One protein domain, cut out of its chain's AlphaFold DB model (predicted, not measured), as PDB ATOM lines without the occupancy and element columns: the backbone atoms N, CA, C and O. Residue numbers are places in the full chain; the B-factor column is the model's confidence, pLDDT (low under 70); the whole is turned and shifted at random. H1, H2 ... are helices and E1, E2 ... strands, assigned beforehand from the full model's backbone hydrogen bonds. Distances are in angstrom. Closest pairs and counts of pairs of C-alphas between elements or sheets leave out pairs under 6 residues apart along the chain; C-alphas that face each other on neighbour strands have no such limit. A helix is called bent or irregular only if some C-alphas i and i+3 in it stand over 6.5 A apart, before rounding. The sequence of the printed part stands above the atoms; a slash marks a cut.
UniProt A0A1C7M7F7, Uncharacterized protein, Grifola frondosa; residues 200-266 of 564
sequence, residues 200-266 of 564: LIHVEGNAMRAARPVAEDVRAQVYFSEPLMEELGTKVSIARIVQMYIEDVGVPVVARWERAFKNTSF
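AT A GLANCE: This is residues 200 to 266 of the 564 residues of an uncharacterized protein of Grifola frondosa (UniProt A0A1C7M7F7). A short two-strand hairpin, E1 and E2, packs on arm H2a of one long bent helix, H2, whose two arms make most of the length of a rod. The small helix H1 sits at the end of the rod where H2a begins, and arm H2b reaches toward the other end. The printed part has 67 residues, with two named strands and then two named helices in the order E1, E2, H1, H2; the sheet is antiparallel and the class is mostly helix. The whole is loose, with a radius of gyration of the C-alphas of 14.4 A and spans of 50 by 18 by 16 A.

HOW THE PARTS SIT: E1, residues 200 to 203, and E2, residues 220 to 223, form an antiparallel hairpin at 166 degrees, with N 202 and O 221 2.9 A apart, within hydrogen-bond range. H2, residues 235 to 263, was assigned as one helix by its hydrogen bonds but is bent: C-alphas 248 and 251 are 6.7 A apart. Its arms H2a, residues 235 to 248, and H2b, residues 251 to 263, are near each other at a tilt of 37 degrees, only just steep. The closest C-alphas of E1 and H2a are those of Ile 201 and Val 242, 7.0 A; of E2 and H2a, Ala 220 and Ile 246, 7.2 A. H1, residues 226 to 231, is close to H2a but not clearly touching, with the closest C-alphas, Met 229 and Lys 235, 6.1 A apart. H1 and H2b are apart. In H1, H2a and H2b every O i to N i+4 pair is within hydrogen-bond range.

IN THESE COORDINATES: E1 begins at C-alpha 200 (200.355, 254.655, 128.032). H2a is 20.0 A long and H2b 18.8 A, ending at C-alpha 263 (206.677, 266.970, 154.330).

THE WHOLE: The C-alphas farthest apart, Glu 231 and Ser 265, are 50.4 A apart. The printed part has no cut; the link from E1 to E2, 16 residues, is long. Residue 266 is under 70 in pLDDT.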
ATOM      1  N   LEU A 200     199.968 254.529 126.628       98.31
ATOM      2  CA  LEU A 200     200.355 254.655 128.032       98.31
ATOM      3  C   LEU A 200     201.257 255.874 128.195       98.31
ATOM      4  O   LEU A 200     202.279 255.996 127.523       98.31
ATOM      5  N   ILE A 201     200.875 256.767 129.109       98.12
ATOM      6  CA  ILE A 201     201.639 257.961 129.472       98.12
ATOM      7  C   ILE A 201     201.921 257.897 130.969       98.12
ATOM      8  O   ILE A 201     201.004 257.793 131.783       98.12
ATOM      9  N   HIS A 202     203.193 257.954 131.341       97.50
ATOM     10  CA  HIS A 202     203.627 257.998 132.729       97.50
ATOM     11  C   HIS A 202     204.525 259.210 132.955       97.50
ATOM     12  O   HIS A 202     205.482 259.421 132.218       97.50
ATOM     13  N   VAL A 203     204.240 259.998 133.990       96.31
ATOM     14  CA  VAL A 203     205.106 261.099 134.428       96.31
ATOM     15  C   VAL A 203     205.682 260.735 135.787       96.31
ATOM     16  O   VAL A 203     204.942 260.437 136.728       96.31
ATOM     17  N   GLU A 204     207.009 260.761 135.889       93.75
ATOM     18  CA  GLU A 204     207.682 260.617 137.175       93.75
ATOM     19  C   GLU A 204     207.468 261.891 138.006       93.75
ATOM     20  O   GLU A 204     207.711 262.999 137.537       93.75
ATOM     21  N   GLY A 205     207.051 261.748 139.268       92.31
ATOM     22  CA  GLY A 205     206.909 262.903 140.161       92.31
ATOM     23  C   GLY A 205     208.249 263.529 140.570       92.31
ATOM     24  O   GLY A 205     208.290 264.701 140.930       92.31
ATOM     25  N   ASN A 206     209.353 262.774 140.515       90.25
ATOM     26  CA  ASN A 206     210.687 263.289 140.822       90.25
ATOM     27  C   ASN A 206     211.227 264.133 139.663       90.25
ATOM     28  O   ASN A 206     211.949 263.628 138.802       90.25
ATOM     29  N   ALA A 207     210.933 265.428 139.694       81.88
ATOM     30  CA  ALA A 207     211.645 266.402 138.885       81.88
ATOM     31  C   ALA A 207     213.163 266.313 139.115       81.88
ATOM     32  O   ALA A 207     213.649 265.947 140.194       81.88
ATOM     33  N   MET A 208     213.924 266.642 138.070       79.25
ATOM     34  CA  MET A 208     215.362 266.846 138.197       79.25
ATOM     35  C   MET A 208     215.605 267.912 139.275       79.25
ATOM     36  O   MET A 208     214.804 268.832 139.431       79.25
ATOM     37  N   ARG A 209     216.670 267.781 140.077       73.69
ATOM     38  CA  ARG A 209     216.957 268.788 141.113       73.69
ATOM     39  C   ARG A 209     217.047 270.167 140.452       73.69
ATOM     40  O   ARG A 209     217.782 270.299 139.480       73.69
ATOM     41  N   ALA A 210     216.313 271.136 140.997       81.38
ATOM     42  CA  ALA A 210     216.160 272.502 140.482       81.38
ATOM     43  C   ALA A 210     215.326 272.671 139.193       81.38
ATOM     44  O   ALA A 210     215.214 273.793 138.705       81.38
ATOM     45  N   ALA A 211     214.705 271.614 138.660       85.44
ATOM     46  CA  ALA A 211     213.715 271.775 137.598       85.44
ATOM     47  C   ALA A 211     212.454 272.439 138.157       85.44
ATOM     48  O   ALA A 211     212.029 272.138 139.275       85.44
ATOM     49  N   ARG A 212     211.863 273.351 137.385       91.75
ATOM     50  CA  ARG A 212     210.627 274.020 137.790       91.75
ATOM     51  C   ARG A 212     209.445 273.117 137.430       91.75
ATOM     52  O   ARG A 212     209.528 272.363 136.464       91.75
ATOM     53  N   PRO A 213     208.318 273.187 138.154       93.06
ATOM     54  CA  PRO A 213     207.093 272.502 137.759       93.06
ATOM     55  C   PRO A 213     206.433 273.255 136.590       93.06
ATOM     56  O   PRO A 213     205.378 273.861 136.741       93.06
ATOM     57  N   VAL A 214     207.096 273.260 135.435       95.56
ATOM     58  CA  VAL A 214     206.626 273.821 134.162       95.56
ATOM     59  C   VAL A 214     206.671 272.725 133.103       95.56
ATOM     60  O   VAL A 214     207.465 271.790 133.220       95.56
ATOM     61  N   ALA A 215     205.796 272.789 132.102       96.00
ATOM     62  CA  ALA A 215     205.584 271.687 131.162       96.00
ATOM     63  C   ALA A 215     206.867 271.288 130.409       96.00
ATOM     64  O   ALA A 215     207.076 270.113 130.119       96.00
ATOM     65  N   GLU A 216     207.754 272.250 130.160       95.00
ATOM     66  CA  GLU A 216     209.014 272.083 129.432       95.00
ATOM     67  C   GLU A 216     210.034 271.231 130.200       95.00
ATOM     68  O   GLU A 216     210.865 270.554 129.594       95.00
ATOM     69  N   ASP A 217     209.955 271.252 131.532       94.38
ATOM     70  CA  ASP A 217     210.876 270.557 132.431       94.38
ATOM     71  C   ASP A 217     210.353 269.161 132.833       94.38
ATOM     72  O   ASP A 217     211.092 268.334 133.384       94.38
ATOM     73  N   VAL A 218     209.078 268.869 132.553       94.81
ATOM     74  CA  VAL A 218     208.437 267.595 132.894       94.81
ATOM     75  C   VAL A 218     208.765 266.532 131.849       94.81
ATOM     76  O   VAL A 218     208.492 266.668 130.659       94.81
ATOM     77  N   ARG A 219     209.302 265.399 132.313       94.25
ATOM     78  CA  ARG A 219     209.605 264.244 131.459       94.25
ATOM     79  C   ARG A 219     208.497 263.202 131.548       94.25
ATOM     80  O   ARG A 219     208.223 262.674 132.625       94.25
ATOM     81  N   ALA A 220     207.914 262.868 130.400       95.81
ATOM     82  CA  ALA A 220     206.958 261.777 130.268       95.81
ATOM     83  C   ALA A 220     207.601 260.552 129.605       95.81
ATOM     84  O   ALA A 220     208.339 260.656 128.628       95.81
ATOM     85  N   GLN A 221     207.281 259.378 130.132       97.06
ATOM     86  CA  GLN A 221     207.534 258.082 129.524       97.06
ATOM     87  C   GLN A 221     206.271 257.691 128.757       97.06
ATOM     88  O   GLN A 221     205.202 257.545 129.351       97.06
ATOM     89  N   VAL A 222     206.388 257.559 127.437       97.06
ATOM     90  CA  VAL A 222     205.248 257.313 126.548       97.06
ATOM     91  C   VAL A 222     205.450 255.998 125.819       97.06
ATOM     92  O   VAL A 222     206.518 255.751 125.262       97.06
ATOM     93  N   TYR A 223     204.407 255.177 125.801       97.88
ATOM     94  CA  TYR A 223     204.319 253.985 124.974       97.88
ATOM     95  C   TYR A 223     203.132 254.102 124.021       97.88
ATOM     96  O   TYR A 223     202.015 254.410 124.440       97.88
ATOM     97  N   PHE A 224     203.387 253.798 122.752       97.69
ATOM     98  CA  PHE A 224     202.378 253.540 121.734       97.69
ATOM     99  C   PHE A 224     202.968 252.583 120.692       97.69
ATOM    100  O   PHE A 224     204.168 252.643 120.408       97.69
ATOM    101  N   SER A 225     202.147 251.701 120.121       96.62
ATOM    102  CA  SER A 225     202.591 250.734 119.112       96.62
ATOM    103  C   SER A 225     203.121 251.444 117.858       96.62
ATOM    104  O   SER A 225     202.376 252.130 117.160       96.62
ATOM    105  N   GLU A 226     204.415 251.277 117.562       94.31
ATOM    106  CA  GLU A 226     205.076 251.914 116.413       94.31
ATOM    107  C   GLU A 226     204.419 251.546 115.067       94.31
ATOM    108  O   GLU A 226     204.100 252.476 114.323       94.31
ATOM    109  N   PRO A 227     204.102 250.265 114.767       94.62
ATOM    110  CA  PRO A 227     203.398 249.916 113.531       94.62
ATOM    111  C   PRO A 227     202.056 250.640 113.374       94.62
ATOM    112  O   PRO A 227     201.765 251.163 112.303       94.62
ATOM    113  N   LEU A 228     201.271 250.746 114.454       96.00
ATOM    114  CA  LEU A 228     199.984 251.448 114.425       96.00
ATOM    115  C   LEU A 228     200.160 252.960 114.267       96.00
ATOM    116  O   LEU A 228     199.346 253.625 113.631       96.00
ATOM    117  N   MET A 229     201.225 253.522 114.837       96.69
ATOM    118  CA  MET A 229     201.534 254.944 114.706       96.69
ATOM    119  C   MET A 229     201.851 255.330 113.259       96.69
ATOM    120  O   MET A 229     201.493 256.423 112.814       96.69
ATOM    121  N   GLU A 230     202.554 254.451 112.543       95.75
ATOM    122  CA  GLU A 230     202.895 254.629 111.132       95.75
ATOM    123  C   GLU A 230     201.688 254.394 110.227       95.75
ATOM    124  O   GLU A 230     201.415 255.228 109.367       95.75
ATOM    125  N   GLU A 231     200.937 253.316 110.464       96.94
ATOM    126  CA  GLU A 231     199.740 252.966 109.695       96.94
ATOM    127  C   GLU A 231     198.666 254.058 109.773       96.94
ATOM    128  O   GLU A 231     198.095 254.450 108.756       96.94
ATOM    129  N   LEU A 232     198.412 254.587 110.974       96.88
ATOM    130  CA  LEU A 232     197.340 255.554 111.212       96.88
ATOM    131  C   LEU A 232     197.784 257.017 111.050       96.88
ATOM    132  O   LEU A 232     196.952 257.922 111.113       96.88
ATOM    133  N   GLY A 233     199.086 257.286 110.900       96.19
ATOM    134  CA  GLY A 233     199.615 258.653 110.824       96.19
ATOM    135  C   GLY A 233     199.372 259.486 112.094       96.19
ATOM    136  O   GLY A 233     199.259 260.710 112.031       96.19
ATOM    137  N   THR A 234     199.291 258.852 113.267       96.81
ATOM    138  CA  THR A 234     198.813 259.474 114.520       96.81
ATOM    139  C   THR A 234     199.880 260.223 115.318       96.81
ATOM    140  O   THR A 234     199.580 260.737 116.396       96.81
ATOM    141  N   LYS A 235     201.111 260.354 114.801       96.06
ATOM    142  CA  LYS A 235     202.255 260.984 115.498       96.06
ATOM    143  C   LYS A 235     201.915 262.354 116.098       96.06
ATOM    144  O   LYS A 235     202.186 262.600 117.270       96.06
ATOM    145  N   VAL A 236     201.284 263.233 115.313       96.62
ATOM    146  CA  VAL A 236     200.916 264.594 115.754       96.62
ATOM    147  C   VAL A 236     199.815 264.560 116.815       96.62
ATOM    148  O   VAL A 236     199.886 265.299 117.795       96.62
ATOM    149  N   SER A 237     198.814 263.694 116.653       97.94
ATOM    150  CA  SER A 237     197.718 263.546 117.617       97.94
ATOM    151  C   SER A 237     198.217 263.010 118.956       97.94
ATOM    152  O   SER A 237     197.876 263.564 119.996       97.94
ATOM    153  N   ILE A 238     199.082 261.990 118.937       97.56
ATOM    154  CA  ILE A 238     199.707 261.437 120.144       97.56
ATOM    155  C   ILE A 238     200.554 262.504 120.836       97.56
ATOM    156  O   ILE A 238     200.417 262.685 122.041       97.56
ATOM    157  N   ALA A 239     201.368 263.261 120.094       97.00
ATOM    158  CA  ALA A 239     202.168 264.342 120.669       97.00
ATOM    159  C   ALA A 239     201.300 265.404 121.368       97.00
ATOM    160  O   ALA A 239     201.629 265.822 122.474       97.00
ATOM    161  N   ARG A 240     200.159 265.785 120.774       97.88
ATOM    162  CA  ARG A 240     199.199 266.709 121.404       97.88
ATOM    163  C   ARG A 240     198.584 266.127 122.674       97.88
ATOM    164  O   ARG A 240     198.488 266.837 123.666       97.88
ATOM    165  N   ILE A 241     198.196 264.850 122.665       98.19
ATOM    166  CA  ILE A 241     197.658 264.173 123.857       98.19
ATOM    167  C   ILE A 241     198.706 264.136 124.972       98.19
ATOM    168  O   ILE A 241     198.390 264.439 126.117       98.19
ATOM    169  N   VAL A 242     199.958 263.810 124.639       98.00
ATOM    170  CA  VAL A 242     201.070 263.796 125.599       98.00
ATOM    171  C   VAL A 242     201.323 265.189 126.164       98.00
ATOM    172  O   VAL A 242     201.483 265.316 127.373       98.00
ATOM    173  N   GLN A 243     201.319 266.225 125.324       97.56
ATOM    174  CA  GLN A 243     201.486 267.604 125.775       97.56
ATOM    175  C   GLN A 243     200.366 268.023 126.738       97.56
ATOM    176  O   GLN A 243     200.668 268.446 127.849       97.56
ATOM    177  N   MET A 244     199.096 267.819 126.364       98.19
ATOM    178  CA  MET A 244     197.957 268.118 127.244       98.19
ATOM    179  C   MET A 244     198.054 267.342 128.563       98.19
ATOM    180  O   MET A 244     197.858 267.902 129.634       98.19
ATOM    181  N   TYR A 245     198.444 266.063 128.518       98.25
ATOM    182  CA  TYR A 245     198.649 265.265 129.727       98.25
ATOM    183  C   TYR A 245     199.770 265.825 130.617       98.25
ATOM    184  O   TYR A 245     199.650 265.831 131.843       98.25
ATOM    185  N   ILE A 246     200.878 266.291 130.034       97.81
ATOM    186  CA  ILE A 246     201.975 266.904 130.789       97.81
ATOM    187  C   ILE A 246     201.513 268.201 131.462       97.81
ATOM    188  O   ILE A 246     201.781 268.377 132.649       97.81
ATOM    189  N   GLU A 247     200.816 269.071 130.736       97.81
ATOM    190  CA  GLU A 247     200.322 270.356 131.242       97.81
ATOM    191  C   GLU A 247     199.279 270.156 132.355       97.81
ATOM    192  O   GLU A 247     199.435 270.691 133.455       97.81
ATOM    193  N   ASP A 248     198.273 269.310 132.114       98.19
ATOM    194  CA  ASP A 248     197.122 269.149 133.010       98.19
ATOM    195  C   ASP A 248     197.375 268.179 134.173       98.19
ATOM    196  O   ASP A 248     196.783 268.318 135.246       98.19
ATOM    197  N   VAL A 249     198.238 267.173 133.989       97.56
ATOM    198  CA  VAL A 249     198.489 266.119 134.990       97.56
ATOM    199  C   VAL A 249     199.943 266.111 135.441       97.56
ATOM    200  O   VAL A 249     200.215 266.087 136.643       97.56
ATOM    201  N   GLY A 250     200.891 266.149 134.505       96.88
ATOM    202  CA  GLY A 250     202.319 266.046 134.799       96.88
ATOM    203  C   GLY A 250     202.833 267.157 135.715       96.88
ATOM    204  O   GLY A 250     203.407 266.871 136.770       96.88
ATOM    205  N   VAL A 251     202.575 268.416 135.359       97.12
ATOM    206  CA  VAL A 251     202.984 269.595 136.134       97.12
ATOM    207  C   VAL A 251     202.396 269.568 137.556       97.12
ATOM    208  O   VAL A 251     203.172 269.646 138.520       97.12
ATOM    209  N   PRO A 252     201.077 269.363 137.760       97.25
ATOM    210  CA  PRO A 252     200.518 269.212 139.104       97.25
ATOM    211  C   PRO A 252     201.093 268.037 139.904       97.25
ATOM    212  O   PRO A 252     201.263 268.158 141.123       97.25
ATOM    213  N   VAL A 253     201.407 266.909 139.257       96.38
ATOM    214  CA  VAL A 253     202.016 265.738 139.908       96.38
ATOM    215  C   VAL A 253     203.418 266.057 140.421       96.38
ATOM    216  O   VAL A 253     203.719 265.731 141.572       96.38
ATOM    217  N   VAL A 254     204.248 266.732 139.622       96.12
ATOM    218  CA  VAL A 254     205.585 267.184 140.038       96.12
ATOM    219  C   VAL A 254     205.484 268.181 141.194       96.12
ATOM    220  O   VAL A 254     206.108 267.982 142.237       96.12
ATOM    221  N   ALA A 255     204.609 269.183 141.088       95.50
ATOM    222  CA  ALA A 255     204.391 270.150 142.165       95.50
ATOM    223  C   ALA A 255     203.902 269.479 143.466       95.50
ATOM    224  O   ALA A 255     204.318 269.839 144.570       95.50
ATOM    225  N   ARG A 256     203.019 268.473 143.365       95.38
ATOM    226  CA  ARG A 256     202.582 267.657 144.513       95.38
ATOM    227  C   ARG A 256     203.735 266.849 145.094       95.38
ATOM    228  O   ARG A 256     203.828 266.741 146.316       95.38
ATOM    229  N   TRP A 257     204.578 266.260 144.249       95.06
ATOM    230  CA  TRP A 257     205.730 265.480 144.687       95.06
ATOM    231  C   TRP A 257     206.682 266.335 145.522       95.06
ATOM    232  O   TRP A 257     207.058 265.909 146.608       95.06
ATOM    233  N   GLU A 258     206.989 267.562 145.094       93.06
ATOM    234  CA  GLU A 258     207.842 268.486 145.853       93.06
ATOM    235  C   GLU A 258     207.267 268.817 147.233       93.06
ATOM    236  O   GLU A 258     207.987 268.785 148.233       93.06
ATOM    237  N   ARG A 259     205.959 269.096 147.316       93.88
ATOM    238  CA  ARG A 259     205.281 269.338 148.602       93.88
ATOM    239  C   ARG A 259     205.312 268.103 149.498       93.88
ATOM    240  O   ARG A 259     205.638 268.212 150.676       93.88
ATOM    241  N   ALA A 260     205.025 266.926 148.940       93.44
ATOM    242  CA  ALA A 260     205.096 265.669 149.678       93.44
ATOM    243  C   ALA A 260     206.514 265.375 150.174       93.44
ATOM    244  O   ALA A 260     206.692 264.943 151.311       93.44
ATOM    245  N   PHE A 261     207.521 265.666 149.353       90.69
ATOM    246  CA  PHE A 261     208.923 265.489 149.693       90.69
ATOM    247  C   PHE A 261     209.359 266.417 150.835       90.69
ATOM    248  O   PHE A 261     209.978 265.946 151.786       90.69
ATOM    249  N   LYS A 262     208.950 267.694 150.814       89.75
ATOM    250  CA  LYS A 262     209.166 268.644 151.926       89.75
ATOM    251  C   LYS A 262     208.531 268.171 153.238       89.75
ATOM    252  O   LYS A 262     209.107 268.374 154.300       89.75
ATOM    253  N   ASN A 263     207.379 267.507 153.162       89.19
ATOM    254  CA  ASN A 263     206.677 266.970 154.330       89.19
ATOM    255  C   ASN A 263     207.270 265.658 154.860       89.19
ATOM    256  O   ASN A 263     206.895 265.214 155.946       89.19
ATOM    257  N   THR A 264     208.156 265.002 154.107       86.38
ATOM    258  CA  THR A 264     208.804 263.788 154.594       86.38
ATOM    259  C   THR A 264     210.013 264.102 155.461       86.38
ATOM    260  O   THR A 264     210.968 264.743 155.030       86.38
ATOM    261  N   SER A 265     210.020 263.539 156.668       74.94
ATOM    262  CA  SER A 265     211.132 263.607 157.623       74.94
ATOM    263  C   SER A 265     212.460 263.046 157.088       74.94
ATOM    264  O   SER A 265     213.501 263.334 157.669       74.94
ATOM    265  N   PHE A 266     212.457 262.333 155.951       66.00
ATOM    266  CA  PHE A 266     213.658 261.875 155.230       66.00
ATOM    267  C   PHE A 266     214.655 262.997 154.887       66.00
ATOM    268  O   PHE A 266     215.817 262.711 154.593       66.00
TER     269      PHE A 266